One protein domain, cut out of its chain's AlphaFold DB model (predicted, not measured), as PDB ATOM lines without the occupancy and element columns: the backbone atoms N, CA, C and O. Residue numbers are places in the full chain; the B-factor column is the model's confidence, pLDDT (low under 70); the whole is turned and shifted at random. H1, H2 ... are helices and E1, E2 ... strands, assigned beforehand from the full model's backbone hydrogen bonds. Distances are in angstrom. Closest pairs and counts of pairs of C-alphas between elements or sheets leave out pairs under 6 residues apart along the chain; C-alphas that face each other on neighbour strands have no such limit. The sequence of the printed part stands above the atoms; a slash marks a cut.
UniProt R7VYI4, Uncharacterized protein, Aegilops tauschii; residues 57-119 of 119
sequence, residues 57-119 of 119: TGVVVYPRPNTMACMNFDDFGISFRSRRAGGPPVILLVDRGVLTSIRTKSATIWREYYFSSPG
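AT A GLANCE: This is residues 57 to 119 of the 119 residues of an uncharacterized protein of Aegilops tauschii (UniProt R7VYI4). There is little regular structure here: mostly loops, with two short parallel strands, E1 and E2, side by side and one short helix, H1, reached from them over long links. The loop with Ala 85 and the tail to Gly 119 make the two ends of the long axis. The 63 printed residues hold E1, H1, E2 along the chain, class mixed, with 10 residues in named elements. The whole is elongated, 42 by 27 by 17 A, and only just compact, close to loose, with a radius of gyration of the C-alphas of 12.3 A.

IN THESE COORDINATES: E1 is residues 59 to 61, from C-alpha 59 at (119.440, 192.254, 137.846). E2 is residues 90 to 92, ending at C-alpha 92 at (125.769, 189.002, 142.364). H1 is residues 73 to 76, 5.3 A long.

HOW THE PARTS SIT: E1 and E2 are parallel, at 40 degrees; N 61 and O 91 are within hydrogen-bond range at 2.9 A. E1, H1, E2 form a strand-helix-strand unit, parallel strands with a helix between, its crossover right-handed. H1 is too short for an O i to N i+4 pair; its one O i to N i+3 pair is within range.

THE WHOLE: The printed part has no cut. Both links are long. Residues 99 to 119 have pLDDT under 70.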
ATOM      1  N   THR A  57     118.894 186.403 131.813       88.25
ATOM      2  CA  THR A  57     118.771 187.839 132.057       88.25
ATOM      3  C   THR A  57     118.375 188.053 133.508       88.25
ATOM      4  O   THR A  57     117.459 187.395 133.999       88.25
ATOM      5  N   GLY A  58     119.055 188.964 134.195       89.62
ATOM      6  CA  GLY A  58     118.830 189.234 135.607       89.62
ATOM      7  C   GLY A  58     119.214 190.654 135.989       89.62
ATOM      8  O   GLY A  58     119.676 191.435 135.158       89.62
ATOM      9  N   VAL A  59     119.014 190.978 137.262       90.50
ATOM     10  CA  VAL A  59     119.440 192.254 137.846       90.50
ATOM     11  C   VAL A  59     120.748 192.067 138.596       90.50
ATOM     12  O   VAL A  59     120.908 191.085 139.316       90.50
ATOM     13  N   VAL A  60     121.675 193.010 138.447       90.62
ATOM     14  CA  VAL A  60     122.973 192.953 139.127       90.62
ATOM     15  C   VAL A  60     122.885 193.647 140.484       90.62
ATOM     16  O   VAL A  60     122.376 194.764 140.584       90.62
ATOM     17  N   VAL A  61     123.385 192.997 141.535       89.94
ATOM     18  CA  VAL A  61     123.467 193.560 142.890       89.94
ATOM     19  C   VAL A  61     124.883 193.405 143.427       89.94
ATOM     20  O   VAL A  61     125.424 192.302 143.456       89.94
ATOM     21  N   TYR A  62     125.455 194.512 143.899       89.56
ATOM     22  CA  TYR A  62     126.706 194.521 144.653       89.56
ATOM     23  C   TYR A  62     126.398 194.511 146.162       89.56
ATOM     24  O   TYR A  62     125.736 195.436 146.654       89.56
ATOM     25  N   PRO A  63     126.804 193.474 146.915       89.12
ATOM     26  CA  PRO A  63     126.542 193.400 148.344       89.12
ATOM     27  C   PRO A  63     127.489 194.338 149.100       89.12
ATOM     28  O   PRO A  63     128.691 194.317 148.876       89.12
ATOM     29  N   ARG A  64     126.959 195.159 150.018       87.69
ATOM     30  CA  ARG A  64     127.793 196.078 150.818       87.69
ATOM     31  C   ARG A  64     128.684 195.340 151.829       87.69
ATOM     32  O   ARG A  64     129.883 195.597 151.834       87.69
ATOM     33  N   PRO A  65     128.159 194.450 152.695       89.31
ATOM     34  CA  PRO A  65     129.008 193.565 153.481       89.31
ATOM     35  C   PRO A  65     129.355 192.307 152.680       89.31
ATOM     36  O   PRO A  65     128.613 191.904 151.785       89.31
ATOM     37  N   ASN A  66     130.456 191.650 153.058       88.06
ATOM     38  CA  ASN A  66     130.897 190.398 152.436       88.06
ATOM     39  C   ASN A  66     131.096 190.537 150.913       88.06
ATOM     40  O   ASN A  66     130.670 189.675 150.145       88.06
ATOM     41  N   THR A  67     131.747 191.622 150.479       89.19
ATOM     42  CA  THR A  67     131.951 191.946 149.054       89.19
ATOM     43  C   THR A  67     132.714 190.853 148.301       89.19
ATOM     44  O   THR A  67     132.445 190.621 147.131       89.19
ATOM     45  N   MET A  68     133.599 190.115 148.984       87.75
ATOM     46  CA  MET A  68     134.331 188.955 148.447       87.75
ATOM     47  C   MET A  68     133.562 187.621 148.539       87.75
ATOM     48  O   MET A  68     134.070 186.582 148.123       87.75
ATOM     49  N   ALA A  69     132.371 187.616 149.145       85.88
ATOM     50  CA  ALA A  69     131.533 186.434 149.363       85.88
ATOM     51  C   ALA A  69     132.222 185.246 150.082       85.88
ATOM     52  O   ALA A  69     131.874 184.080 149.876       85.88
ATOM     53  N   CYS A  70     133.199 185.534 150.946       85.19
ATOM     54  CA  CYS A  70     133.983 184.552 151.710       85.19
ATOM     55  C   CYS A  70     133.219 183.951 152.910       85.19
ATOM     56  O   CYS A  70     133.544 182.862 153.408       85.19
ATOM     57  N   MET A  71     132.215 184.672 153.403       85.38
ATOM     58  CA  MET A  71     131.344 184.284 154.515       85.38
ATOM     59  C   MET A  71     129.930 183.988 154.005       85.38
ATOM     60  O   MET A  71     129.611 184.326 152.864       85.38
ATOM     61  N   ASN A  72     129.086 183.345 154.817       84.44
ATOM     62  CA  ASN A  72     127.704 183.116 154.412       84.44
ATOM     63  C   ASN A  72     126.920 184.432 154.501       84.44
ATOM     64  O   ASN A  72     127.032 185.161 155.478       84.44
ATOM     65  N   PHE A  73     126.103 184.735 153.494       85.62
ATOM     66  CA  PHE A  73     125.294 185.957 153.494       85.62
ATOM     67  C   PHE A  73     124.173 185.944 154.543       85.62
ATOM     68  O   PHE A  73     123.777 187.013 155.009       85.62
ATOM     69  N   ASP A  74     123.731 184.758 154.978       86.69
ATOM     70  CA  ASP A  74     122.764 184.618 156.077       86.69
ATOM     71  C   ASP A  74     123.314 185.190 157.397       86.69
ATOM     72  O   ASP A  74     122.549 185.746 158.181       86.69
ATOM     73  N   ASP A  75     124.637 185.138 157.608       88.56
ATOM     74  CA  ASP A  75     125.303 185.670 158.809       88.56
ATOM     75  C   ASP A  75     125.186 187.206 158.888       88.56
ATOM     76  O   ASP A  75     125.305 187.799 159.958       88.56
ATOM     77  N   PHE A  76     124.906 187.853 157.752       86.62
ATOM     78  CA  PHE A  76     124.661 189.292 157.629       86.62
ATOM     79  C   PHE A  76     123.165 189.623 157.499       86.62
ATOM     80  O   PHE A  76     122.814 190.780 157.271       86.62
ATOM     81  N   GLY A  77     122.278 188.623 157.592       85.75
ATOM     82  CA  GLY A  77     120.837 188.790 157.398       85.75
ATOM     83  C   GLY A  77     120.436 189.144 155.960       85.75
ATOM     84  O   GLY A  77     119.406 189.784 155.751       85.75
ATOM     85  N   ILE A  78     121.245 188.769 154.960       84.25
ATOM     86  CA  ILE A  78     121.024 189.132 153.554       84.25
ATOM     87  C   ILE A  78     120.463 187.948 152.769       84.25
ATOM     88  O   ILE A  78     121.041 186.865 152.757       84.25
ATOM     89  N   SER A  79     119.375 188.185 152.029       82.44
ATOM     90  CA  SER A  79     118.799 187.226 151.082       82.44
ATOM     91  C   SER A  79     118.724 187.817 149.677       82.44
ATOM     92  O   SER A  79     118.266 188.943 149.491       82.44
ATOM     93  N   PHE A  80     119.123 187.025 148.681       82.69
ATOM     94  CA  PHE A  80     119.088 187.399 147.260       82.69
ATOM     95  C   PHE A  80     117.952 186.728 146.491       82.69
ATOM     96  O   PHE A  80     117.971 186.660 145.262       82.69
ATOM     97  N   ARG A  81     116.944 186.219 147.204       79.06
ATOM     98  CA  ARG A  81     115.716 185.769 146.552       79.06
ATOM     99  C   ARG A  81     115.051 186.960 145.868       79.06
ATOM    100  O   ARG A  81     114.996 188.055 146.429       79.06
ATOM    101  N   SER A  82     114.523 186.733 144.668       75.62
ATOM    102  CA  SER A  82     113.706 187.741 143.993       75.62
ATOM    103  C   SER A  82     112.575 188.186 144.923       75.62
ATOM    104  O   SER A  82     111.869 187.356 145.497       75.62
ATOM    105  N   ARG A  83     112.381 189.505 145.049       72.62
ATOM    106  CA  ARG A  83     111.319 190.099 145.882       72.62
ATOM    107  C   ARG A  83     109.912 189.677 145.452       72.62
ATOM    108  O   ARG A  83     108.983 189.793 146.243       72.62
ATOM    109  N   ARG A  84     109.741 189.239 144.203       77.25
ATOM    110  CA  ARG A  84     108.465 188.771 143.652       77.25
ATOM    111  C   ARG A  84     108.644 187.394 143.028       77.25
ATOM    112  O   ARG A  84     109.633 187.156 142.330       77.25
ATOM    113  N   ALA A  85     107.675 186.509 143.244       77.31
ATOM    114  CA  ALA A  85     107.598 185.253 142.506       77.31
ATOM    115  C   ALA A  85     107.517 185.558 140.998       77.31
ATOM    116  O   ALA A  85     106.734 186.412 140.586       77.31
ATOM    117  N   GLY A  86     108.379 184.927 140.197       79.88
ATOM    118  CA  GLY A  86     108.511 185.214 138.762       79.88
ATOM    119  C   GLY A  86     109.286 186.493 138.409       79.88
ATOM    120  O   GLY A  86     109.386 186.830 137.235       79.88
ATOM    121  N   GLY A  87     109.838 187.214 139.394       82.44
ATOM    122  CA  GLY A  87     110.757 188.327 139.135       82.44
ATOM    123  C   GLY A  87     112.108 187.858 138.572       82.44
ATOM    124  O   GLY A  87     112.439 186.674 138.685       82.44
ATOM    125  N   PRO A  88     112.897 188.771 137.974       85.06
ATOM    126  CA  PRO A  88     114.179 188.416 137.382       85.06
ATOM    127  C   PRO A  88     115.145 187.863 138.446       85.06
ATOM    128  O   PRO A  88     115.122 188.319 139.596       85.06
ATOM    129  N   PRO A  89     116.007 186.899 138.085       85.94
ATOM    130  CA  PRO A  89     117.044 186.405 138.978       85.94
ATOM    131  C   PRO A  89     118.010 187.529 139.370       85.94
ATOM    132  O   PRO A  89     118.271 188.454 138.597       85.94
ATOM    133  N   VAL A  90     118.555 187.433 140.582       87.69
ATOM    134  CA  VAL A  90     119.585 188.347 141.084       87.69
ATOM    135  C   VAL A  90     120.957 187.768 140.754       87.69
ATOM    136  O   VAL A  90     121.284 186.660 141.175       87.69
ATOM    137  N   ILE A  91     121.753 188.532 140.014       88.19
ATOM    138  CA  ILE A  91     123.147 188.244 139.681       88.19
ATOM    139  C   ILE A  91     124.019 189.037 140.656       88.19
ATOM    140  O   ILE A  91     123.887 190.254 140.774       88.19
ATOM    141  N   LEU A  92     124.897 188.355 141.387       89.44
ATOM    142  CA  LEU A  92     125.769 189.002 142.364       89.44
ATOM    143  C   LEU A  92     127.070 189.449 141.715       89.44
ATOM    144  O   LEU A  92     127.808 188.625 141.180       89.44
ATOM    145  N   LEU A  93     127.364 190.741 141.824       90.38
ATOM    146  CA  LEU A  93     128.687 191.276 141.542       90.38
ATOM    147  C   LEU A  93     129.499 191.221 142.834       90.38
ATOM    148  O   LEU A  93     129.082 191.790 143.839       90.38
ATOM    149  N   VAL A  94     130.625 190.520 142.817       89.50
ATOM    150  CA  VAL A  94     131.485 190.320 143.989       89.50
ATOM    151  C   VAL A  94     132.929 190.632 143.635       89.50
ATOM    152  O   VAL A  94     133.358 190.439 142.496       89.50
ATOM    153  N   ASP A  95     133.679 191.092 144.627       87.94
ATOM    154  CA  ASP A  95     135.098 191.368 144.481       87.94
ATOM    155  C   ASP A  95     135.894 190.067 144.470       87.94
ATOM    156  O   ASP A  95     135.534 189.064 145.098       87.94
ATOM    157  N   ARG A  96     137.035 190.093 143.784       82.88
ATOM    158  CA  ARG A  96     137.973 188.978 143.817       82.88
ATOM    159  C   ARG A  96     138.493 188.791 145.245       82.88
ATOM    160  O   ARG A  96     139.173 189.656 145.788       82.88
ATOM    161  N   GLY A  97     138.190 187.637 145.830       77.69
ATOM    162  CA  GLY A  97     138.669 187.253 147.152       77.69
ATOM    163  C   GLY A  97     140.004 186.511 147.135       77.69
ATOM    164  O   GLY A  97     140.469 186.025 146.104       77.69
ATOM    165  N   VAL A  98     140.590 186.379 148.325       72.88
ATOM    166  CA  VAL A  98     141.754 185.513 148.589       72.88
ATOM    167  C   VAL A  98     141.368 184.041 148.776       72.88
ATOM    168  O   VAL A  98     142.222 183.162 148.724       72.88
ATOM    169  N   LEU A  99     140.080 183.763 149.002       64.69
ATOM    170  CA  LEU A  99     139.559 182.407 149.132       64.69
ATOM    171  C   LEU A  99     139.095 181.875 147.777       64.69
ATOM    172  O   LEU A  99     138.531 182.593 146.957       64.69
ATOM    173  N   THR A 100     139.283 180.575 147.576       58.75
ATOM    174  CA  THR A 100     139.008 179.863 146.319       58.75
ATOM    175  C   THR A 100     137.528 179.522 146.099       58.75
ATOM    176  O   THR A 100     137.167 178.975 145.055       58.75
ATOM    177  N   SER A 101     136.647 179.825 147.061       59.22
ATOM    178  CA  SER A 101     135.213 179.543 146.958       59.22
ATOM    179  C   SER A 101     134.347 180.618 147.604       59.22
ATOM    180  O   SER A 101     134.466 180.903 148.792       59.22
ATOM    181  N   ILE A 102     133.375 181.094 146.828       60.66
ATOM    182  CA  ILE A 102     132.215 181.852 147.302       60.66
ATOM    183  C   ILE A 102     131.357 180.929 148.188       60.66
ATOM    184  O   ILE A 102     131.059 179.797 147.791       60.66
ATOM    185  N   ARG A 103     130.963 181.383 149.385       56.78
ATOM    186  CA  ARG A 103     130.071 180.646 150.299       56.78
ATOM    187  C   ARG A 103     128.674 181.247 150.299       56.78
ATOM    188  O   ARG A 103     128.402 182.190 151.030       56.78
ATOM    189  N   THR A 104     127.757 180.664 149.528       51.88
ATOM    190  CA  THR A 104     126.331 181.014 149.637       51.88
ATOM    191  C   THR A 104     125.462 179.771 149.591       51.88
ATOM    192  O   THR A 104     125.781 178.817 148.882       51.88
ATOM    193  N   LYS A 105     124.369 179.789 150.358       38.97
ATOM    194  CA  LYS A 105     123.406 178.685 150.428       38.97
ATOM    195  C   LYS A 105     122.188 178.857 149.513       38.97
ATOM    196  O   LYS A 105     121.471 177.887 149.306       38.97
ATOM    197  N   SER A 106     121.911 180.063 148.996       35.12
ATOM    198  CA  SER A 106     120.581 180.383 148.439       35.12
ATOM    199  C   SER A 106     120.560 181.264 147.181       35.12
ATOM    200  O   SER A 106     119.496 181.780 146.831       35.12
ATOM    201  N   ALA A 107     121.674 181.433 146.476       36.41
ATOM    202  CA  ALA A 107     121.656 182.025 145.143       36.41
ATOM    203  C   ALA A 107     122.130 180.976 144.135       36.41
ATOM    204  O   ALA A 107     123.124 180.289 144.376       36.41
ATOM    205  N   THR A 108     121.421 180.846 143.010       39.09
ATOM    206  CA  THR A 108     121.975 180.235 141.797       39.09
ATOM    207  C   THR A 108     123.095 181.155 141.347       39.09
ATOM    208  O   THR A 108     122.900 182.088 140.574       39.09
ATOM    209  N   ILE A 109     124.254 180.973 141.965       43.94
ATOM    210  CA  ILE A 109     125.436 181.754 141.671       43.94
ATOM    211  C   ILE A 109     125.988 181.170 140.398       43.94
ATOM    212  O   ILE A 109     126.603 180.104 140.397       43.94
ATOM    213  N   TRP A 110     125.776 181.913 139.317       39.00
ATOM    214  CA  TRP A 110     126.773 181.994 138.271       39.00
ATOM    215  C   TRP A 110     128.098 182.278 138.962       39.00
ATOM    216  O   TRP A 110     128.354 183.388 139.422       39.00
ATOM    217  N   ARG A 111     128.902 181.233 139.158       36.59
ATOM    218  CA  ARG A 111     130.248 181.341 139.722       36.59
ATOM    219  C   ARG A 111     131.123 181.907 138.605       36.59
ATOM    220  O   ARG A 111     131.972 181.228 138.042       36.59
ATOM    221  N   GLU A 112     130.855 183.147 138.236       35.28
ATOM    222  CA  GLU A 112     131.663 183.899 137.300       35.28
ATOM    223  C   GLU A 112     132.553 184.824 138.110       35.28
ATOM    224  O   GLU A 112     132.161 185.864 138.630       35.28
ATOM    225  N   TYR A 113     133.787 184.358 138.245       35.94
ATOM    226  CA  TYR A 113     134.935 185.185 138.546       35.94
ATOM    227  C   TYR A 113     135.066 186.246 137.446       35.94
ATOM    228  O   TYR A 113     135.481 185.921 136.332       35.94
ATOM    229  N   TYR A 114     134.737 187.502 137.749       39.50
ATOM    230  CA  TYR A 114     134.910 188.616 136.816       39.50
ATOM    231  C   TYR A 114     136.231 189.367 137.034       39.50
ATOM    232  O   TYR A 114     136.711 189.519 138.154       39.50
ATOM    233  N   PHE A 115     136.771 189.843 135.906       30.83
ATOM    234  CA  PHE A 115     137.974 190.659 135.704       30.83
ATOM    235  C   PHE A 115     139.336 189.966 135.865       30.83
ATOM    236  O   PHE A 115     140.049 190.101 136.855       30.83
ATOM    237  N   SER A 116     139.749 189.295 134.788       25.77
ATOM    238  CA  SER A 116     141.160 189.270 134.403       25.77
ATOM    239  C   SER A 116     141.398 190.460 133.469       25.77
ATOM    240  O   SER A 116     141.048 190.375 132.297       25.77
ATOM    241  N   SER A 117     141.968 191.553 133.979       23.91
ATOM    242  CA  SER A 117     142.801 192.435 133.150       23.91
ATOM    243  C   SER A 117     144.257 192.138 133.497       23.91
ATOM    244  O   SER A 117     144.555 191.996 134.686       23.91
ATOM    245  N   PRO A 118     145.150 191.992 132.503       33.19
ATOM    246  CA  PRO A 118     146.562 191.771 132.759       33.19
ATOM    247  C   PRO A 118     147.190 193.082 133.241       33.19
ATOM    248  O   PRO A 118     146.986 194.136 132.637       33.19
ATOM    249  N   GLY A 119     147.937 192.992 134.333       32.22
ATOM    250  CA  GLY A 119     148.829 194.014 134.863       32.22
ATOM    251  C   GLY A 119     149.885 193.310 135.688       32.22
ATOM    252  O   GLY A 119     149.467 192.552 136.592       32.22
TER     253      GLY A 119